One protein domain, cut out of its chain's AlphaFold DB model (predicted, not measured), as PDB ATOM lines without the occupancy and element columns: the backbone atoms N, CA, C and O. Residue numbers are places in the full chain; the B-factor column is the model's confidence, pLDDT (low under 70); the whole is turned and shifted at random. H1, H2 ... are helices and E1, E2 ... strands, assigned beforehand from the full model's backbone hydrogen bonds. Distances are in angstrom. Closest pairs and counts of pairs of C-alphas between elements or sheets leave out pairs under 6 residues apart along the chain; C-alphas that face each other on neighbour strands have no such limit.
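AT A GLANCE: This is residues 138 to 294 of the 410 residues of an uncharacterized protein of Lentisphaerae bacterium ADurb.BinA184 (UniProt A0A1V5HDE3). Reading from residue 138, you meet two short solenoids, the chain wound in stacked, roughly three-sided turns, set end to end with a gap between their strands. E1 to E8 build the first and E9 to E15 the second; H1 packs over E11 of the second, toward its far end, and the stretch 205 to 215 bridges the two along one side. The 157 printed residues hold eight named strands, one helix, then seven strands, under half of the residues in named elements: mostly strand. Strands pair in parallel, in orders E1 E4 E7, E2 E5 E8, E3 E6 and E10 E12 E15, with a branched sheet of E9, E11, E13 and E14. The whole is compact, with a radius of gyration of the C-alphas of 15.9 A and spans of 43 by 30 by 28 A.

HOW THE PARTS SIT: Start at E1, residues 143 to 145, parallel to E4, residues 166 to 168, with N 167 and O 143 2.9 A apart; E7, residues 184 to 186, follows, N 185 to O 166 at 2.8 A. Next find E2, 149 to 151, E5, 172 to 175, and E8, 190 to 193: N 173 and O 149 are 2.8 A apart, as are N 191 and O 172. E3, 154 to 157, pairs with E6, 177 to 180, N 157 to O 179 at 2.9 A. Farther on, E11, 249 to 258, has E9, 229 to 238, on one side, N 230 to O 251 at 2.8 A, and on the other side E13, 267 to 270, N 252 to O 269 at 2.8 A, and E14, 274 to 276, N 275 to O 256 at 2.8 A. This sheet is strongly twisted. H1, residues 216 to 225, is on it, over E11, at a height over the sheet of 8.3 A and slantwise at 46 degrees on the local plane; the closest C-alphas are Ala 223 and Val 249, 5.4 A apart. In H1 every O i to N i+4 pair is within hydrogen-bond range. E12, 262 to 264, is the inner strand between E10, 241 to 243, N 243 to O 263 at 2.8 A, and E15, 280 to 282, N 281 to O 262 at 2.9 A. E1 and E15 are apart.

IN THESE COORDINATES: Find C-alpha 143, where E1 begins, at (94.011, 91.384, 109.477). H1 begins at C-alpha 216, (83.028, 77.810, 117.362), and is 14.2 A long. E9, 13.5 A, bends by 135 degrees at residue 234; E11, 17.2 A, bends by 112 degrees at residue 254. E15 ends at C-alpha 282, (87.662, 84.093, 101.012).

THE WHOLE: The C-alphas farthest apart, those of Asn 194 and Ala 225, are 46.2 A apart. The printed part has no cut. The link from E8 to H1, 22 residues, is long. Look for pLDDT under 70 at residues 158 to 164 and 287 to 288; the mean of the printed part is 87.0.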
ATOM      1  N   SER A 138      88.229  94.728 115.928       74.69
ATOM      2  CA  SER A 138      88.867  93.622 115.222       74.69
ATOM      3  C   SER A 138      88.198  93.255 113.898       74.69
ATOM      4  O   SER A 138      88.913  92.966 112.946       74.69
ATOM      5  N   PHE A 139      86.861  93.279 113.802       73.12
ATOM      6  CA  PHE A 139      86.151  93.001 112.541       73.12
ATOM      7  C   PHE A 139      86.299  94.159 111.542       73.12
ATOM      8  O   PHE A 139      86.132  93.985 110.339       73.12
ATOM      9  N   LEU A 140      86.708  95.335 112.033       74.50
ATOM     10  CA  LEU A 140      87.120  96.486 111.234       74.50
ATOM     11  C   LEU A 140      88.616  96.434 110.872       74.50
ATOM     12  O   LEU A 140      89.277  97.467 110.776       74.50
ATOM     13  N   LYS A 141      89.220  95.254 110.730       78.81
ATOM     14  CA  LYS A 141      90.612  95.110 110.278       78.81
ATOM     15  C   LYS A 141      90.663  94.088 109.160       78.81
ATOM     16  O   LYS A 141      90.012  93.055 109.248       78.81
ATOM     17  N   GLY A 142      91.460  94.358 108.124       78.81
ATOM     18  CA  GLY A 142      91.736  93.356 107.091       78.81
ATOM     19  C   GLY A 142      92.523  92.169 107.658       78.81
ATOM     20  O   GLY A 142      92.346  91.037 107.218       78.81
ATOM     21  N   LEU A 143      93.340  92.415 108.689       83.62
ATOM     22  CA  LEU A 143      94.011  91.384 109.477       83.62
ATOM     23  C   LEU A 143      94.091  91.803 110.947       83.62
ATOM     24  O   LEU A 143      94.634  92.861 111.269       83.62
ATOM     25  N   PHE A 144      93.609  90.946 111.841       85.81
ATOM     26  CA  PHE A 144      93.688  91.153 113.283       85.81
ATOM     27  C   PHE A 144      94.289  89.937 113.994       85.81
ATOM     28  O   PHE A 144      93.960  88.798 113.662       85.81
ATOM     29  N   ALA A 145      95.147  90.178 114.985       86.69
ATOM     30  CA  ALA A 145      95.753  89.134 115.806       86.69
ATOM     31  C   ALA A 145      95.783  89.525 117.293       86.69
ATOM     32  O   ALA A 145      96.149  90.645 117.642       86.69
ATOM     33  N   ASP A 146      95.476  88.574 118.189       85.50
ATOM     34  CA  ASP A 146      95.605  88.774 119.649       85.50
ATOM     35  C   ASP A 146      97.068  88.846 120.128       85.50
ATOM     36  O   ASP A 146      97.362  89.210 121.264       85.50
ATOM     37  N   LYS A 147      97.994  88.436 119.270       87.19
ATOM     38  CA  LYS A 147      99.435  88.408 119.519       87.19
ATOM     39  C   LYS A 147     100.137  88.936 118.280       87.19
ATOM     40  O   LYS A 147      99.516  89.612 117.473       87.19
ATOM     41  N   ASP A 148     101.406  88.592 118.129       89.88
ATOM     42  CA  ASP A 148     102.240  89.129 117.074       89.88
ATOM     43  C   ASP A 148     101.746  88.774 115.661       89.88
ATOM     44  O   ASP A 148     101.305  87.650 115.402       89.88
ATOM     45  N   ILE A 149     101.894  89.718 114.732       89.69
ATOM     46  CA  ILE A 149     101.774  89.482 113.291       89.69
ATOM     47  C   ILE A 149     103.186  89.405 112.726       89.69
ATOM     48  O   ILE A 149     103.883  90.409 112.693       89.69
ATOM     49  N   ASN A 150     103.589  88.236 112.230       88.81
ATOM     50  CA  ASN A 150     104.831  88.079 111.474       88.81
ATOM     51  C   ASN A 150     104.472  87.674 110.045       88.81
ATOM     52  O   ASN A 150     104.007  86.555 109.824       88.81
ATOM     53  N   ALA A 151     104.670  88.571 109.081       83.50
ATOM     54  CA  ALA A 151     104.334  88.319 107.682       83.50
ATOM     55  C   ALA A 151     105.534  88.590 106.767       83.50
ATOM     56  O   ALA A 151     106.183  89.628 106.854       83.50
ATOM     57  N   GLY A 152     105.838  87.621 105.898       78.12
ATOM     58  CA  GLY A 152     107.067  87.559 105.108       78.12
ATOM     59  C   GLY A 152     106.861  86.973 103.708       78.12
ATOM     60  O   GLY A 152     105.929  86.204 103.485       78.12
ATOM     61  N   GLY A 153     107.763  87.280 102.770       73.62
ATOM     62  CA  GLY A 153     107.795  86.685 101.424       73.62
ATOM     63  C   GLY A 153     107.004  87.491 100.394       73.62
ATOM     64  O   GLY A 153     107.612  88.132  99.537       73.62
ATOM     65  N   GLY A 154     105.674  87.506 100.511       71.62
ATOM     66  CA  GLY A 154     104.783  88.310  99.670       71.62
ATOM     67  C   GLY A 154     103.303  88.156 100.041       71.62
ATOM     68  O   GLY A 154     102.883  87.075 100.444       71.62
ATOM     69  N   GLY A 155     102.517  89.229  99.921       73.19
ATOM     70  CA  GLY A 155     101.080  89.224 100.227       73.19
ATOM     71  C   GLY A 155     100.490  90.631 100.308       73.19
ATOM     72  O   GLY A 155     101.225  91.601 100.480       73.19
ATOM     73  N   SER A 156      99.171  90.764 100.184       76.19
ATOM     74  CA  SER A 156      98.484  92.051 100.326       76.19
ATOM     75  C   SER A 156      97.319  91.938 101.302       76.19
ATOM     76  O   SER A 156      96.563  90.972 101.255       76.19
ATOM     77  N   CYS A 157      97.204  92.920 102.192       73.88
ATOM     78  CA  CYS A 157      96.049  93.131 103.050       73.88
ATOM     79  C   CYS A 157      95.326  94.394 102.572       73.88
ATOM     80  O   CYS A 157      95.792  95.510 102.825       73.88
ATOM     81  N   ASP A 158      94.195  94.194 101.900       68.06
ATOM     82  CA  ASP A 158      93.286  95.254 101.470       68.06
ATOM     83  C   ASP A 158      91.966  95.109 102.235       68.06
ATOM     84  O   ASP A 158      91.279  94.090 102.147       68.06
ATOM     85  N   GLY A 159      91.660  96.096 103.072       57.31
ATOM     86  CA  GLY A 159      90.412  96.141 103.815       57.31
ATOM     87  C   GLY A 159      89.401  96.969 103.035       57.31
ATOM     88  O   GLY A 159      89.582  98.174 102.906       57.31
ATOM     89  N   GLN A 160      88.308  96.354 102.574       53.81
ATOM     90  CA  GLN A 160      87.267  97.050 101.797       53.81
ATOM     91  C   GLN A 160      86.510  98.142 102.580       53.81
ATOM     92  O   GLN A 160      85.781  98.934 101.987       53.81
ATOM     93  N   VAL A 161      86.685  98.216 103.902       52.31
ATOM     94  CA  VAL A 161      86.123  99.281 104.744       52.31
ATOM     95  C   VAL A 161      87.227 100.298 105.051       52.31
ATOM     96  O   VAL A 161      88.337  99.929 105.440       52.31
ATOM     97  N   GLN A 162      86.939 101.587 104.855       45.66
ATOM     98  CA  GLN A 162      87.898 102.679 105.060       45.66
ATOM     99  C   GLN A 162      88.572 102.576 106.449       45.66
ATOM    100  O   GLN A 162      87.885 102.456 107.458       45.66
ATOM    101  N   ASN A 163      89.912 102.650 106.493       52.34
ATOM    102  CA  ASN A 163      90.789 102.506 107.678       52.34
ATOM    103  C   ASN A 163      91.065 101.075 108.215       52.34
ATOM    104  O   ASN A 163      91.685 100.925 109.276       52.34
ATOM    105  N   ASN A 164      90.720 100.015 107.475       69.31
ATOM    106  CA  ASN A 164      90.910  98.614 107.893       69.31
ATOM    107  C   ASN A 164      92.279  98.015 107.513       69.31
ATOM    108  O   ASN A 164      92.355  97.015 106.800       69.31
ATOM    109  N   GLY A 165      93.380  98.594 107.996       83.62
ATOM    110  CA  GLY A 165      94.700  97.964 107.859       83.62
ATOM    111  C   GLY A 165      94.861  96.732 108.757       83.62
ATOM    112  O   GLY A 165      93.917  95.974 108.991       83.62
ATOM    113  N   THR A 166      96.060  96.537 109.296       88.75
ATOM    114  CA  THR A 166      96.325  95.442 110.235       88.75
ATOM    115  C   THR A 166      96.283  95.933 111.678       88.75
ATOM    116  O   THR A 166      96.624  97.084 111.967       88.75
ATOM    117  N   HIS A 167      95.916  95.063 112.615       89.94
ATOM    118  CA  HIS A 167      96.095  95.329 114.040       89.94
ATOM    119  C   HIS A 167      96.589  94.094 114.791       89.94
ATOM    120  O   HIS A 167      96.017  93.013 114.682       89.94
ATOM    121  N   SER A 168      97.636  94.282 115.586       91.38
ATOM    122  CA  SER A 168      98.209  93.269 116.471       91.38
ATOM    123  C   SER A 168      98.096  93.725 117.924       91.38
ATOM    124  O   SER A 168      98.572  94.803 118.278       91.38
ATOM    125  N   ASN A 169      97.531  92.890 118.792       90.44
ATOM    126  CA  ASN A 169      97.610  93.087 120.243       90.44
ATOM    127  C   ASN A 169      99.020  92.778 120.805       90.44
ATOM    128  O   ASN A 169      99.255  92.948 122.000       90.44
ATOM    129  N   GLY A 170      99.952  92.330 119.955       91.25
ATOM    130  CA  GLY A 170     101.379  92.185 120.239       91.25
ATOM    131  C   GLY A 170     102.224  93.112 119.360       91.25
ATOM    132  O   GLY A 170     101.884  94.277 119.162       91.25
ATOM    133  N   ALA A 171     103.335  92.601 118.835       93.25
ATOM    134  CA  ALA A 171     104.164  93.272 117.835       93.25
ATOM    135  C   ALA A 171     103.720  92.934 116.400       93.25
ATOM    136  O   ALA A 171     102.989  91.976 116.158       93.25
ATOM    137  N   THR A 172     104.175  93.707 115.424       92.75
ATOM    138  CA  THR A 172     103.993  93.417 114.002       92.75
ATOM    139  C   THR A 172     105.342  93.513 113.307       92.75
ATOM    140  O   THR A 172     105.973  94.564 113.379       92.75
ATOM    141  N   ASP A 173     105.762  92.451 112.624       93.12
ATOM    142  CA  ASP A 173     106.961  92.412 111.790       93.12
ATOM    143  C   ASP A 173     106.612  92.016 110.349       93.12
ATOM    144  O   ASP A 173     106.200  90.887 110.058       93.12
ATOM    145  N   PHE A 174     106.770  92.977 109.439       91.00
ATOM    146  CA  PHE A 174     106.601  92.796 108.006       91.00
ATOM    147  C   PHE A 174     107.956  92.694 107.303       91.00
ATOM    148  O   PHE A 174     108.833  93.550 107.457       91.00
ATOM    149  N   GLY A 175     108.097  91.678 106.455       87.50
ATOM    150  CA  GLY A 175     109.269  91.448 105.620       87.50
ATOM    151  C   GLY A 175     108.913  91.067 104.182       87.50
ATOM    152  O   GLY A 175     107.878  90.461 103.915       87.50
ATOM    153  N   GLY A 176     109.802  91.345 103.231       86.50
ATOM    154  CA  GLY A 176     109.594  90.953 101.832       86.50
ATOM    155  C   GLY A 176     108.484  91.764 101.153       86.50
ATOM    156  O   GLY A 176     108.213  92.904 101.513       86.50
ATOM    157  N   HIS A 177     107.812  91.185 100.159       85.56
ATOM    158  CA  HIS A 177     106.870  91.915  99.301       85.56
ATOM    159  C   HIS A 177     105.450  92.014  99.895       85.56
ATOM    160  O   HIS A 177     104.477  91.589  99.269       85.56
ATOM    161  N   VAL A 178     105.327  92.519 101.126       87.12
ATOM    162  CA  VAL A 178     104.028  92.720 101.793       87.12
ATOM    163  C   VAL A 178     103.475  94.114 101.486       87.12
ATOM    164  O   VAL A 178     104.194  95.102 101.621       87.12
ATOM    165  N   SER A 179     102.196  94.214 101.119       87.50
ATOM    166  CA  SER A 179     101.471  95.487 100.981       87.50
ATOM    167  C   SER A 179     100.300  95.560 101.957       87.50
ATOM    168  O   SER A 179      99.479  94.648 102.003       87.50
ATOM    169  N   VAL A 180     100.187  96.656 102.700       87.00
ATOM    170  CA  VAL A 180      99.026  96.969 103.541       87.00
ATOM    171  C   VAL A 180      98.449  98.297 103.073       87.00
ATOM    172  O   VAL A 180      99.145  99.316 103.071       87.00
ATOM    173  N   ASP A 181      97.182  98.280 102.671       85.12
ATOM    174  CA  ASP A 181      96.524  99.464 102.118       85.12
ATOM    175  C   ASP A 181      96.043 100.413 103.230       85.12
ATOM    176  O   ASP A 181      96.210 101.632 103.141       85.12
ATOM    177  N   GLY A 182      95.542  99.852 104.335       85.31
ATOM    178  CA  GLY A 182      95.201 100.598 105.548       85.31
ATOM    179  C   GLY A 182      96.386 100.844 106.492       85.31
ATOM    180  O   GLY A 182      97.550 100.630 106.154       85.31
ATOM    181  N   VAL A 183      96.091 101.316 107.706       88.62
ATOM    182  CA  VAL A 183      97.109 101.578 108.738       88.62
ATOM    183  C   VAL A 183      97.566 100.271 109.383       88.62
ATOM    184  O   VAL A 183      96.746  99.512 109.901       88.62
ATOM    185  N   ALA A 184      98.874 100.027 109.420       90.69
ATOM    186  CA  ALA A 184      99.446  98.945 110.214       90.69
ATOM    187  C   ALA A 184      99.591  99.374 111.679       90.69
ATOM    188  O   ALA A 184     100.446 100.194 112.010       90.69
ATOM    189  N   SER A 185      98.772  98.825 112.572       92.19
ATOM    190  CA  SER A 185      98.773  99.173 113.997       92.19
ATOM    191  C   SER A 185      99.194  98.006 114.889       92.19
ATOM    192  O   SER A 185      98.996  96.838 114.543       92.19
ATOM    193  N   ALA A 186      99.810  98.316 116.028       92.69
ATOM    194  CA  ALA A 186     100.191  97.318 117.022       92.69
ATOM    195  C   ALA A 186     100.223  97.910 118.437       92.69
ATOM    196  O   ALA A 186     100.614  99.066 118.606       92.69
ATOM    197  N   VAL A 187      99.867  97.116 119.450       93.19
ATOM    198  CA  VAL A 187     100.089  97.467 120.868       93.19
ATOM    199  C   VAL A 187     101.583  97.536 121.179       93.19
ATOM    200  O   VAL A 187     102.020  98.356 121.978       93.19
ATOM    201  N   GLY A 188     102.377  96.683 120.534       92.31
ATOM    202  CA  GLY A 188     103.829  96.738 120.550       92.31
ATOM    203  C   GLY A 188     104.393  97.573 119.400       92.31
ATOM    204  O   GLY A 188     103.879  98.628 119.020       92.31
ATOM    205  N   THR A 189     105.491  97.086 118.830       95.50
ATOM    206  CA  THR A 189     106.180  97.728 117.707       95.50
ATOM    207  C   THR A 189     105.568  97.340 116.367       95.50
ATOM    208  O   THR A 189     105.058  96.234 116.218       95.50
ATOM    209  N   VAL A 190     105.708  98.211 115.365       94.69
ATOM    210  CA  VAL A 190     105.490  97.872 113.953       94.69
ATOM    211  C   VAL A 190     106.825  98.015 113.230       94.69
ATOM    212  O   VAL A 190     107.368  99.117 113.157       94.69
ATOM    213  N   THR A 191     107.369  96.912 112.724       94.44
ATOM    214  CA  THR A 191     108.580  96.884 111.902       94.44
ATOM    215  C   THR A 191     108.229  96.501 110.472       94.44
ATOM    216  O   THR A 191     107.406  95.626 110.224       94.44
ATOM    217  N   ALA A 192     108.838  97.195 109.514       90.75
ATOM    218  CA  ALA A 192     108.687  96.930 108.093       90.75
ATOM    219  C   ALA A 192     110.075  96.919 107.451       90.75
ATOM    220  O   ALA A 192     110.839  97.877 107.590       90.75
ATOM    221  N   SER A 193     110.418  95.828 106.775       88.19
ATOM    222  CA  SER A 193     111.739  95.619 106.183       88.19
ATOM    223  C   SER A 193     111.640  95.008 104.787       88.19
ATOM    224  O   SER A 193     110.744  94.223 104.510       88.19
ATOM    225  N   ASN A 194     112.595  95.322 103.907       83.62
ATOM    226  CA  ASN A 194     112.757  94.685 102.591       83.62
ATOM    227  C   ASN A 194     111.504  94.716 101.690       83.62
ATOM    228  O   ASN A 194     110.838  93.702 101.571       83.62
ATOM    229  N   ASN A 195     111.247  95.813 100.967       84.94
ATOM    230  CA  ASN A 195     110.170  95.928  99.955       84.94
ATOM    231  C   ASN A 195     108.720  95.855 100.484       84.94
ATOM    232  O   ASN A 195     107.803  95.546  99.721       84.94
ATOM    233  N   VAL A 196     108.505  96.196 101.756       88.44
ATOM    234  CA  VAL A 196     107.163  96.356 102.338       88.44
ATOM    235  C   VAL A 196     106.563  97.706 101.940       88.44
ATOM    236  O   VAL A 196     107.238  98.732 102.004       88.44
ATOM    237  N   THR A 197     105.279  97.714 101.585       89.81
ATOM    238  CA  THR A 197     104.501  98.928 101.300       89.81
ATOM    239  C   THR A 197     103.404  99.101 102.347       89.81
ATOM    240  O   THR A 197     102.477  98.301 102.409       89.81
ATOM    241  N   LEU A 198     103.481 100.156 103.161       89.19
ATOM    242  CA  LEU A 198     102.417 100.553 104.092       89.19
ATOM    243  C   LEU A 198     101.773 101.835 103.562       89.19
ATOM    244  O   LEU A 198     102.265 102.927 103.846       89.19
ATOM    245  N   LYS A 199     100.713 101.721 102.754       86.88
ATOM    246  CA  LYS A 199     100.165 102.871 102.008       86.88
ATOM    247  C   LYS A 199      99.657 103.978 102.932       86.88
ATOM    248  O   LYS A 199      99.883 105.149 102.650       86.88
ATOM    249  N   SER A 200      99.040 103.600 104.052       87.50
ATOM    250  CA  SER A 200      98.558 104.536 105.079       87.50
ATOM    251  C   SER A 200      99.497 104.644 106.293       87.50
ATOM    252  O   SER A 200      99.125 105.199 107.323       87.50
ATOM    253  N   GLY A 201     100.721 104.110 106.195       89.56
ATOM    254  CA  GLY A 201     101.717 104.145 107.268       89.56
ATOM    255  C   GLY A 201     101.474 103.153 108.413       89.56
ATOM    256  O   GLY A 201     100.741 102.168 108.284       89.56
ATOM    257  N   SER A 202     102.140 103.406 109.545       91.94
ATOM    258  CA  SER A 202     102.094 102.558 110.741       91.94
ATOM    259  C   SER A 202     101.866 103.349 112.026       91.94
ATOM    260  O   SER A 202     102.403 104.446 112.179       91.94
ATOM    261  N   THR A 203     101.173 102.746 112.991       92.44
ATOM    262  CA  THR A 203     100.927 103.316 114.324       92.44
ATOM    263  C   THR A 203     101.265 102.291 115.417       92.44
ATOM    264  O   THR A 203     100.431 101.443 115.743       92.44
ATOM    265  N   PRO A 204     102.493 102.312 115.968       94.25
ATOM    266  CA  PRO A 204     102.871 101.460 117.096       94.25
ATOM    267  C   PRO A 204     102.309 101.994 118.424       94.25
ATOM    268  O   PRO A 204     101.910 103.156 118.510       94.25
ATOM    269  N   ASN A 205     102.361 101.173 119.475       92.94
ATOM    270  CA  ASN A 205     101.930 101.503 120.840       92.94
ATOM    271  C   ASN A 205     100.470 101.980 120.961       92.94
ATOM    272  O   ASN A 205     100.165 102.859 121.770       92.94
ATOM    273  N   VAL A 206      99.563 101.431 120.148       90.00
ATOM    274  CA  VAL A 206      98.127 101.736 120.258       90.00
ATOM    275  C   VAL A 206      97.467 100.952 121.395       90.00
ATOM    276  O   VAL A 206      98.022  99.984 121.912       90.00
ATOM    277  N   ALA A 207      96.261 101.361 121.793       88.06
ATOM    278  CA  ALA A 207      95.470 100.605 122.758       88.06
ATOM    279  C   ALA A 207      95.115  99.211 122.217       88.06
ATOM    280  O   ALA A 207      94.882  99.034 121.019       88.06
ATOM    281  N   ARG A 208      95.049  98.237 123.128       86.38
ATOM    282  CA  ARG A 208      94.617  96.870 122.827       86.38
ATOM    283  C   ARG A 208      93.165  96.876 122.347       86.38
ATOM    284  O   ARG A 208      92.321  97.510 122.976       86.38
ATOM    285  N   ILE A 209      92.872  96.127 121.288       81.94
ATOM    286  CA  ILE A 209      91.497  95.840 120.866       81.94
ATOM    287  C   ILE A 209      91.084  94.490 121.464       81.94
ATOM    288  O   ILE A 209      91.854  93.528 121.419       81.94
ATOM    289  N   ALA A 210      89.884  94.401 122.041       79.00
ATOM    290  CA  ALA A 210      89.356  93.133 122.543       79.00
ATOM    291  C   ALA A 210      89.345  92.075 121.425       79.00
ATOM    292  O   ALA A 210      88.971  92.368 120.287       79.00
ATOM    293  N   PHE A 211      89.827  90.866 121.728       75.56
ATOM    294  CA  PHE A 211      89.817  89.784 120.749       75.56
ATOM    295  C   PHE A 211      88.426  89.151 120.719       75.56
ATOM    296  O   PHE A 211      87.972  88.703 121.775       75.56
ATOM    297  N   PRO A 212      87.778  89.054 119.544       72.94
ATOM    298  CA  PRO A 212      86.407  88.599 119.478       72.94
ATOM    299  C   PRO A 212      86.342  87.143 119.933       72.94
ATOM    300  O   PRO A 212      87.040  86.265 119.413       72.94
ATOM    301  N   LYS A 213      85.484  86.872 120.916       72.25
ATOM    302  CA  LYS A 213      85.161  85.503 121.324       72.25
ATOM    303  C   LYS A 213      84.198  84.909 120.296       72.25
ATOM    304  O   LYS A 213      82.996  85.143 120.357       72.25
ATOM    305  N   LEU A 214      84.734  84.149 119.343       77.00
ATOM    306  CA  LEU A 214      83.934  83.416 118.360       77.00
ATOM    307  C   LEU A 214      83.287  82.179 119.000       77.00
ATOM    308  O   LEU A 214      83.968  81.399 119.670       77.00
ATOM    309  N   ASP A 215      81.996  81.976 118.746       80.69
ATOM    310  CA  ASP A 215      81.291  80.744 119.103       80.69
ATOM    311  C   ASP A 215      81.566  79.659 118.051       80.69
ATOM    312  O   ASP A 215      80.861  79.518 117.051       80.69
ATOM    313  N   PHE A 216      82.645  78.905 118.256       84.62
ATOM    314  CA  PHE A 216      83.028  77.810 117.362       84.62
ATOM    315  C   PHE A 216      81.970  76.694 117.305       84.62
ATOM    316  O   PHE A 216      81.857  76.050 116.262       84.62
ATOM    317  N   ASP A 217      81.179  76.482 118.362       86.44
ATOM    318  CA  ASP A 217      80.145  75.441 118.385       86.44
ATOM    319  C   ASP A 217      78.968  75.826 117.477       86.44
ATOM    320  O   ASP A 217      78.474  74.991 116.710       86.44
ATOM    321  N   TYR A 218      78.576  77.105 117.480       87.50
ATOM    322  CA  TYR A 218      77.586  77.649 116.547       87.50
ATOM    323  C   TYR A 218      78.004  77.438 115.085       87.50
ATOM    324  O   TYR A 218      77.270  76.807 114.319       87.50
ATOM    325  N   TYR A 219      79.205  77.878 114.696       90.62
ATOM    326  CA  TYR A 219      79.675  77.739 113.308       90.62
ATOM    327  C   TYR A 219      79.885  76.275 112.898       90.62
ATOM    328  O   TYR A 219      79.586  75.904 111.761       90.62
ATOM    329  N   TYR A 220      80.330  75.420 113.825       93.62
ATOM    330  CA  TYR A 220      80.399  73.980 113.589       93.62
ATOM    331  C   TYR A 220      79.016  73.393 113.298       93.62
ATOM    332  O   TYR A 220      78.872  72.605 112.365       93.62
ATOM    333  N   SER A 221      77.989  73.791 114.059       93.94
ATOM    334  CA  SER A 221      76.623  73.294 113.864       93.94
ATOM    335  C   SER A 221      76.062  73.650 112.483       93.94
ATOM    336  O   SER A 221      75.432  72.800 111.850       93.94
ATOM    337  N   ILE A 222      76.370  74.848 111.966       93.81
ATOM    338  CA  ILE A 222      75.995  75.276 110.611       93.81
ATOM    339  C   ILE A 222      76.670  74.393 109.563       93.81
ATOM    340  O   ILE A 222      75.990  73.863 108.681       93.81
ATOM    341  N   ALA A 223      77.990  74.213 109.660       95.69
ATOM    342  CA  ALA A 223      78.734  73.391 108.711       95.69
ATOM    343  C   ALA A 223      78.260  71.929 108.749       95.69
ATOM    344  O   ALA A 223      78.034  71.318 107.706       95.69
ATOM    345  N   ALA A 224      78.045  71.374 109.945       95.31
ATOM    346  CA  ALA A 224      77.585  70.002 110.132       95.31
ATOM    347  C   ALA A 224      76.185  69.773 109.544       95.31
ATOM    348  O   ALA A 224      75.967  68.762 108.877       95.31
ATOM    349  N   ALA A 225      75.259  70.722 109.725       96.94
ATOM    350  CA  ALA A 225      73.911  70.644 109.158       96.94
ATOM    351  C   ALA A 225      73.910  70.608 107.618       96.94
ATOM    352  O   ALA A 225      73.024  69.999 107.021       96.94
ATOM    353  N   HIS A 226      74.921  71.206 106.982       96.44
ATOM    354  CA  HIS A 226      75.061  71.271 105.524       96.44
ATOM    355  C   HIS A 226      76.091  70.284 104.958       96.44
ATOM    356  O   HIS A 226      76.368  70.314 103.766       96.44
ATOM    357  N   SER A 227      76.634  69.377 105.781       96.31
ATOM    358  CA  SER A 227      77.699  68.439 105.381       96.31
ATOM    359  C   SER A 227      78.986  69.116 104.873       96.31
ATOM    360  O   SER A 227      79.723  68.539 104.080       96.31
ATOM    361  N   GLU A 228      79.295  70.310 105.382       96.94
ATOM    362  CA  GLU A 228      80.474  71.126 105.038       96.94
ATOM    363  C   GLU A 228      81.627  70.953 106.048       96.94
ATOM    364  O   GLU A 228      82.502  71.809 106.196       96.94
ATOM    365  N   VAL A 229      81.618  69.837 106.783       96.56
ATOM    366  CA  VAL A 229      82.692  69.438 107.699       96.56
ATOM    367  C   VAL A 229      83.618  68.468 106.971       96.56
ATOM    368  O   VAL A 229      83.226  67.353 106.633       96.56
ATOM    369  N   VAL A 230      84.864  68.880 106.756       95.94
ATOM    370  CA  VAL A 230      85.888  68.108 106.042       95.94
ATOM    371  C   VAL A 230      87.119  67.865 106.916       95.94
ATOM    372  O   VAL A 230      87.372  68.583 107.881       95.94
ATOM    373  N   GLY A 231      87.927  66.865 106.567       93.69
ATOM    374  CA  GLY A 231      89.161  66.546 107.291       93.69
ATOM    375  C   GLY A 231      88.960  65.696 108.549       93.69
ATOM    376  O   GLY A 231      87.873  65.194 108.829       93.69
ATOM    377  N   ALA A 232      90.048  65.493 109.293       91.19
ATOM    378  CA  ALA A 232      90.079  64.712 110.529       91.19
ATOM    379  C   ALA A 232      91.138  65.245 111.511       91.19
ATOM    380  O   ALA A 232      92.154  65.818 111.104       91.19
ATOM    381  N   GLU A 233      90.937  65.019 112.816       89.31
ATOM    382  CA  GLU A 233      91.864  65.496 113.853       89.31
ATOM    383  C   GLU A 233      93.290  64.972 113.601       89.31
ATOM    384  O   GLU A 233      93.508  63.791 113.333       89.31
ATOM    385  N   GLY A 234      94.274  65.873 113.675       86.38
ATOM    386  CA  GLY A 234      95.686  65.542 113.465       86.38
ATOM    387  C   GLY A 234      96.099  65.318 112.005       86.38
ATOM    388  O   GLY A 234      97.233  64.904 111.769       86.38
ATOM    389  N   THR A 235      95.220  65.588 111.036       91.88
ATOM    390  CA  THR A 235      95.530  65.501 109.600       91.88
ATOM    391  C   THR A 235      95.619  66.880 108.950       91.88
ATOM    392  O   THR A 235      95.188  67.873 109.532       91.88
ATOM    393  N   THR A 236      96.192  66.939 107.745       95.50
ATOM    394  CA  THR A 236      96.201  68.143 106.907       95.50
ATOM    395  C   THR A 236      95.307  67.928 105.693       95.50
ATOM    396  O   THR A 236      95.590  67.068 104.857       95.50
ATOM    397  N   THR A 237      94.257  68.732 105.573       95.88
ATOM    398  CA  THR A 237      93.338  68.727 104.432       95.88
ATOM    399  C   THR A 237      93.862  69.662 103.350       95.88
ATOM    400  O   THR A 237      94.094  70.844 103.605       95.88
ATOM    401  N   ASN A 238      94.063  69.155 102.134       95.62
ATOM    402  CA  ASN A 238      94.438  69.997 101.001       95.62
ATOM    403  C   ASN A 238      93.181  70.656 100.423       95.62
ATOM    404  O   ASN A 238      92.272  69.952  99.991       95.62
ATOM    405  N   LEU A 239      93.149  71.987 100.408       95.44
ATOM    406  CA  LEU A 239      92.081  72.775  99.802       95.44
ATOM    407  C   LEU A 239      92.564  73.347  98.468       95.44
ATOM    408  O   LEU A 239      93.568  74.065  98.415       95.44
ATOM    409  N   SER A 240      91.840  73.041  97.395       94.50
ATOM    410  CA  SER A 240      92.156  73.485  96.034       94.50
ATOM    411  C   SER A 240      90.886  73.712  95.223       94.50
ATOM    412  O   SER A 240      89.988  72.877  95.273       94.50
ATOM    413  N   GLY A 241      90.845  74.784  94.428       94.38
ATOM    414  CA  GLY A 241      89.687  75.118  93.595       94.38
ATOM    415  C   GLY A 241      88.673  76.009  94.312       94.38
ATOM    416  O   GLY A 241      89.042  76.784  95.193       94.38
ATOM    417  N   THR A 242      87.407  75.930  93.908       96.50
ATOM    418  CA  THR A 242      86.335  76.791  94.427       96.50
ATOM    419  C   THR A 242      85.409  76.015  95.358       96.50
ATOM    420  O   THR A 242      84.905  74.958  94.988       96.50
ATOM    421  N   TYR A 243      85.158  76.570  96.542       96.88
ATOM    422  CA  TYR A 243      84.213  76.067  97.537       96.88
ATOM    423  C   TYR A 243      83.080  77.079  97.714       96.88
ATOM    424  O   TYR A 243      83.347  78.270  97.852       96.88
ATOM    425  N   THR A 244      81.834  76.614  97.747       96.50
ATOM    426  CA  THR A 244      80.646  77.450  97.990       96.50
ATOM    427  C   THR A 244      79.768  76.745  99.028       96.50
ATOM    428  O   THR A 244      78.788  76.104  98.647       96.50
ATOM    429  N   PRO A 245      80.159  76.766 100.316       95.50
ATOM    430  CA  PRO A 245      79.455  76.024 101.355       95.50
ATOM    431  C   PRO A 245      78.020  76.529 101.516       95.50
ATOM    432  O   PRO A 245      77.803  77.732 101.663       95.50
ATOM    433  N   ALA A 246      77.033  75.628 101.526       90.81
ATOM    434  CA  ALA A 246      75.614  76.014 101.493       90.81
ATOM    435  C   ALA A 246      75.161  76.843 102.714       90.81
ATOM    436  O   ALA A 246      74.320  77.727 102.583       90.81
ATOM    437  N   GLY A 247      75.750  76.594 103.887       87.88
ATOM    438  CA  GLY A 247      75.526  77.382 105.106       87.88
ATOM    439  C   GLY A 247      76.473  78.575 105.262       87.88
ATOM    440  O   GLY A 247      76.532  79.166 106.334       87.88
ATOM    441  N   GLY A 248      77.285  78.881 104.248       92.50
ATOM    442  CA  GLY A 248      78.294  79.933 104.317       92.50
ATOM    443  C   GLY A 248      79.508  79.592 105.184       92.50
ATOM    444  O   GLY A 248      80.359  80.453 105.372       92.50
ATOM    445  N   VAL A 249      79.626  78.359 105.691       95.56
ATOM    446  CA  VAL A 249      80.730  77.913 106.556       95.56
ATOM    447  C   VAL A 249      81.343  76.631 106.008       95.56
ATOM    448  O   VAL A 249      80.670  75.607 105.940       95.56
ATOM    449  N   LEU A 250      82.634  76.677 105.677       97.12
ATOM    450  CA  LEU A 250      83.462  75.499 105.439       97.12
ATOM    451  C   LEU A 250      84.267  75.203 106.707       97.12
ATOM    452  O   LEU A 250      85.054  76.041 107.154       97.12
ATOM    453  N   TRP A 251      84.099  74.007 107.267       96.38
ATOM    454  CA  TRP A 251      84.774  73.607 108.498       96.38
ATOM    455  C   TRP A 251      85.807  72.512 108.246       96.38
ATOM    456  O   TRP A 251      85.465  71.401 107.852       96.38
ATOM    457  N   VAL A 252      87.075  72.781 108.552       96.38
ATOM    458  CA  VAL A 252      88.159  71.798 108.458       96.38
ATOM    459  C   VAL A 252      88.543  71.288 109.845       96.38
ATOM    460  O   VAL A 252      89.070  72.010 110.692       96.38
ATOM    461  N   VAL A 253      88.345  69.998 110.079       95.00
ATOM    462  CA  VAL A 253      88.905  69.318 111.244       95.00
ATOM    463  C   VAL A 253      90.380  69.017 110.963       95.00
ATOM    464  O   VAL A 253      90.706  68.278 110.037       95.00
ATOM    465  N   GLY A 254      91.274  69.575 111.778       91.00
ATOM    466  CA  GLY A 254      92.723  69.471 111.612       91.00
ATOM    467  C   GLY A 254      93.332  70.688 110.914       91.00
ATOM    468  O   GLY A 254      92.780  71.787 110.932       91.00
ATOM    469  N   ASP A 255      94.515  70.493 110.343       93.12
ATOM    470  CA  ASP A 255      95.225  71.523 109.592       93.12
ATOM    471  C   ASP A 255      94.650  71.633 108.166       93.12
ATOM    472  O   ASP A 255      94.129  70.667 107.604       93.12
ATOM    473  N   ALA A 256      94.809  72.792 107.536       94.31
ATOM    474  CA  ALA A 256      94.492  73.021 106.130       94.31
ATOM    475  C   ALA A 256      95.762  73.394 105.358       94.31
ATOM    476  O   ALA A 256      96.636  74.089 105.876       94.31
ATOM    477  N   ARG A 257      95.874  72.963 104.101       95.19
ATOM    478  CA  ARG A 257      96.948  73.363 103.187       95.19
ATOM    479  C   ARG A 257      96.367  73.888 101.885       95.19
ATOM    480  O   ARG A 257      95.572  73.213 101.245       95.19
ATOM    481  N   ILE A 258      96.843  75.053 101.463       93.25
ATOM    482  CA  ILE A 258      96.514  75.673 100.179       93.25
ATOM    483  C   ILE A 258      97.811  75.823  99.399       93.25
ATOM    484  O   ILE A 258      98.695  76.584  99.789       93.25
ATOM    485  N   SER A 259      97.955  75.071  98.311       91.50
ATOM    486  CA  SER A 259      99.165  75.082  97.470       91.50
ATOM    487  C   SER A 259      98.933  75.648  96.070       91.50
ATOM    488  O   SER A 259      99.893  75.897  95.352       91.50
ATOM    489  N   SER A 260      97.677  75.878  95.694       92.06
ATOM    490  CA  SER A 260      97.258  76.453  94.415       92.06
ATOM    491  C   SER A 260      96.270  77.592  94.652       92.06
ATOM    492  O   SER A 260      95.971  77.921  95.797       92.06
ATOM    493  N   HIS A 261      95.768  78.199  93.577       91.75
ATOM    494  CA  HIS A 261      94.656  79.138  93.675       91.75
ATOM    495  C   HIS A 261      93.415  78.434  94.255       91.75
ATOM    496  O   HIS A 261      93.004  77.387  93.745       91.75
ATOM    497  N   THR A 262      92.858  79.005  95.320       94.50
ATOM    498  CA  THR A 262      91.692  78.500  96.044       94.50
ATOM    499  C   THR A 262      90.757  79.658  96.371       94.50
ATOM    500  O   THR A 262      91.190  80.681  96.902       94.50
ATOM    501  N   THR A 263      89.472  79.473  96.092       94.50
ATOM    502  CA  THR A 263      88.413  80.441  96.379       94.50
ATOM    503  C   THR A 263      87.388  79.802  97.304       94.50
ATOM    504  O   THR A 263      86.942  78.687  97.050       94.50
ATOM    505  N   ILE A 264      86.994  80.497  98.365       95.56
ATOM    506  CA  ILE A 264      85.962  80.055  99.304       95.56
ATOM    507  C   ILE A 264      84.887  81.140  99.343       95.56
ATOM    508  O   ILE A 264      85.111  82.215  99.885       95.56
ATOM    509  N   ASN A 265      83.724  80.865  98.762       94.44
ATOM    510  CA  ASN A 265      82.539  81.724  98.804       94.44
ATOM    511  C   ASN A 265      81.756  81.457 100.098       94.44
ATOM    512  O   ASN A 265      80.642  80.938 100.082       94.44
ATOM    513  N   GLY A 266      82.417  81.703 101.221       93.19
ATOM    514  CA  GLY A 266      81.934  81.505 102.578       93.19
ATOM    515  C   GLY A 266      83.051  81.819 103.570       93.19
ATOM    516  O   GLY A 266      84.096  82.342 103.194       93.19
ATOM    517  N   ALA A 267      82.852  81.476 104.834       92.56
ATOM    518  CA  ALA A 267      83.860  81.543 105.879       92.56
ATOM    519  C   ALA A 267      84.638  80.227 105.989       92.56
ATOM    520  O   ALA A 267      84.070  79.141 105.854       92.56
ATOM    521  N   LEU A 268      85.932  80.322 106.285       94.81
ATOM    522  CA  LEU A 268      86.798  79.174 106.531       94.81
ATOM    523  C   LEU A 268      87.098  79.045 108.030       94.81
ATOM    524  O   LEU A 268      87.826  79.853 108.605       94.81
ATOM    525  N   PHE A 269      86.597  77.978 108.643       94.56
ATOM    526  CA  PHE A 269      86.919  77.600 110.016       94.56
ATOM    527  C   PHE A 269      87.800  76.362 110.013       94.56
ATOM    528  O   PHE A 269      87.583  75.435 109.234       94.56
ATOM    529  N   LEU A 270      88.796  76.317 110.891       93.88
ATOM    530  CA  LEU A 270      89.651  75.142 111.024       93.88
ATOM    531  C   LEU A 270      90.151  74.941 112.441       93.88
ATOM    532  O   LEU A 270      90.463  75.909 113.117       93.88
ATOM    533  N   THR A 271      90.246  73.689 112.893       91.12
ATOM    534  CA  THR A 271      90.660  73.372 114.275       91.12
ATOM    535  C   THR A 271      92.180  73.310 114.473       91.12
ATOM    536  O   THR A 271      92.656  73.257 115.611       91.12
ATOM    537  N   GLY A 272      92.943  73.296 113.378       87.50
ATOM    538  CA  GLY A 272      94.404  73.256 113.343       87.50
ATOM    539  C   GLY A 272      95.034  74.537 112.791       87.50
ATOM    540  O   GLY A 272      94.603  75.639 113.105       87.50
ATOM    541  N   ASN A 273      96.100  74.392 112.005       89.38
ATOM    542  CA  ASN A 273      96.824  75.482 111.353       89.38
ATOM    543  C   ASN A 273      96.434  75.612 109.877       89.38
ATOM    544  O   ASN A 273      96.167  74.614 109.209       89.38
ATOM    545  N   LEU A 274      96.518  76.829 109.337       90.31
ATOM    546  CA  LEU A 274      96.441  77.074 107.900       90.31
ATOM    547  C   LEU A 274      97.848  77.212 107.302       90.31
ATOM    548  O   LEU A 274      98.599  78.126 107.637       90.31
ATOM    549  N   HIS A 275      98.194  76.320 106.378       90.38
ATOM    550  CA  HIS A 275      99.418  76.362 105.583       90.38
ATOM    551  C   HIS A 275      99.115  76.897 104.183       90.38
ATOM    552  O   HIS A 275      98.800  76.130 103.269       90.38
ATOM    553  N   GLN A 276      99.224  78.209 104.004       86.75
ATOM    554  CA  GLN A 276      99.002  78.853 102.715       86.75
ATOM    555  C   GLN A 276     100.328  79.102 101.984       86.75
ATOM    556  O   GLN A 276     101.182  79.846 102.453       86.75
ATOM    557  N   ALA A 277     100.479  78.479 100.818       83.94
ATOM    558  CA  ALA A 277     101.529  78.761  99.838       83.94
ATOM    559  C   ALA A 277     100.949  79.223  98.489       83.94
ATOM    560  O   ALA A 277     101.622  79.916  97.733       83.94
ATOM    561  N   GLY A 278      99.708  78.828  98.185       80.06
ATOM    562  CA  GLY A 278      98.951  79.294  97.027       80.06
ATOM    563  C   GLY A 278      98.151  80.571  97.301       80.06
ATOM    564  O   GLY A 278      98.127  81.102  98.413       80.06
ATOM    565  N   HIS A 279      97.470  81.058  96.268       84.38
ATOM    566  CA  HIS A 279      96.565  82.198  96.382       84.38
ATOM    567  C   HIS A 279      95.247  81.766  97.036       84.38
ATOM    568  O   HIS A 279      94.615  80.830  96.556       84.38
ATOM    569  N   LEU A 280      94.823  82.450  98.098       87.19
ATOM    570  CA  LEU A 280      93.558  82.196  98.784       87.19
ATOM    571  C   LEU A 280      92.674  83.438  98.698       87.19
ATOM    572  O   LEU A 280      93.102  84.521  99.085       87.19
ATOM    573  N   GLN A 281      91.440  83.260  98.239       88.50
ATOM    574  CA  GLN A 281      90.377  84.259  98.340       88.50
ATOM    575  C   GLN A 281      89.243  83.697  99.180       88.50
ATOM    576  O   GLN A 281      88.802  82.574  98.942       88.50
ATOM    577  N   VAL A 282      88.772  84.479 100.146       88.50
ATOM    578  CA  VAL A 282      87.662  84.093 101.012       88.50
ATOM    579  C   VAL A 282      86.644  85.221 101.023       88.50
ATOM    580  O   VAL A 282      86.988  86.359 101.333       88.50
ATOM    581  N   PHE A 283      85.414  84.894 100.647       87.19
ATOM    582  CA  PHE A 283      84.291  85.812 100.511       87.19
ATOM    583  C   PHE A 283      83.195  85.378 101.490       87.19
ATOM    584  O   PHE A 283      82.312  84.611 101.101       87.19
ATOM    585  N   PRO A 284      83.276  85.787 102.771       83.81
ATOM    586  CA  PRO A 284      82.227  85.485 103.735       83.81
ATOM    587  C   PRO A 284      80.865  86.036 103.266       83.81
ATOM    588  O   PRO A 284      80.834  87.028 102.535       83.81
ATOM    589  N   PRO A 285      79.743  85.401 103.658       78.62
ATOM    590  CA  PRO A 285      78.414  85.742 103.138       78.62
ATOM    591  C   PRO A 285      77.985  87.183 103.442       78.62
ATOM    592  O   PRO A 285      77.304  87.813 102.636       78.62
ATOM    593  N   ASP A 286      78.386  87.692 104.606       76.44
ATOM    594  CA  ASP A 286      78.127  89.045 105.086       76.44
ATOM    595  C   ASP A 286      79.143  89.431 106.186       76.44
ATOM    596  O   ASP A 286      80.074  88.681 106.494       76.44
ATOM    597  N   ASN A 287      78.954  90.602 106.802       67.62
ATOM    598  CA  ASN A 287      79.844  91.149 107.833       67.62
ATOM    599  C   ASN A 287      79.730  90.459 109.208       67.62
ATOM    600  O   ASN A 287      80.427  90.862 110.140       67.62
ATOM    601  N   THR A 288      78.856  89.462 109.370       69.81
ATOM    602  CA  THR A 288      78.709  88.693 110.617       69.81
ATOM    603  C   THR A 288      79.650  87.489 110.678       69.81
ATOM    604  O   THR A 288      79.937  86.995 111.768       69.81
ATOM    605  N   TYR A 289      80.200  87.061 109.536       77.06
ATOM    606  CA  TYR A 289      81.146  85.952 109.457       77.06
ATOM    607  C   TYR A 289      82.593  86.457 109.356       77.06
ATOM    608  O   TYR A 289      82.906  87.264 108.476       77.06
ATOM    609  N   PRO A 290      83.533  85.944 110.174       81.50
ATOM    610  CA  PRO A 290      84.947  86.139 109.885       81.50
ATOM    611  C   PRO A 290      85.299  85.434 108.570       81.50
ATOM    612  O   PRO A 290      84.820  84.334 108.303       81.50
ATOM    613  N   ALA A 291      86.191  86.020 107.769       85.50
ATOM    614  CA  ALA A 291      86.680  85.347 106.566       85.50
ATOM    615  C   ALA A 291      87.400  84.036 106.929       85.50
ATOM    616  O   ALA A 291      87.101  82.979 106.379       85.50
ATOM    617  N   ILE A 292      88.328  84.086 107.889       89.00
ATOM    618  CA  ILE A 292      89.070  82.915 108.366       89.00
ATOM    619  C   ILE A 292      89.127  82.945 109.892       89.00
ATOM    620  O   ILE A 292      89.475  83.972 110.476       89.00
ATOM    621  N   ALA A 293      88.839  81.815 110.534       88.50
ATOM    622  CA  ALA A 293      88.919  81.665 111.982       88.50
ATOM    623  C   ALA A 293      89.628  80.364 112.385       88.50
ATOM    624  O   ALA A 293      89.347  79.281 111.869       88.50
ATOM    625  N   LEU A 294      90.544  80.486 113.347       86.25
ATOM    626  CA  LEU A 294      91.298  79.379 113.930       86.25
ATOM    627  C   LEU A 294      91.189  79.472 115.459       86.25
ATOM    628  O   LEU A 294      91.362  80.570 116.001       86.25
TER     629      LEU A 294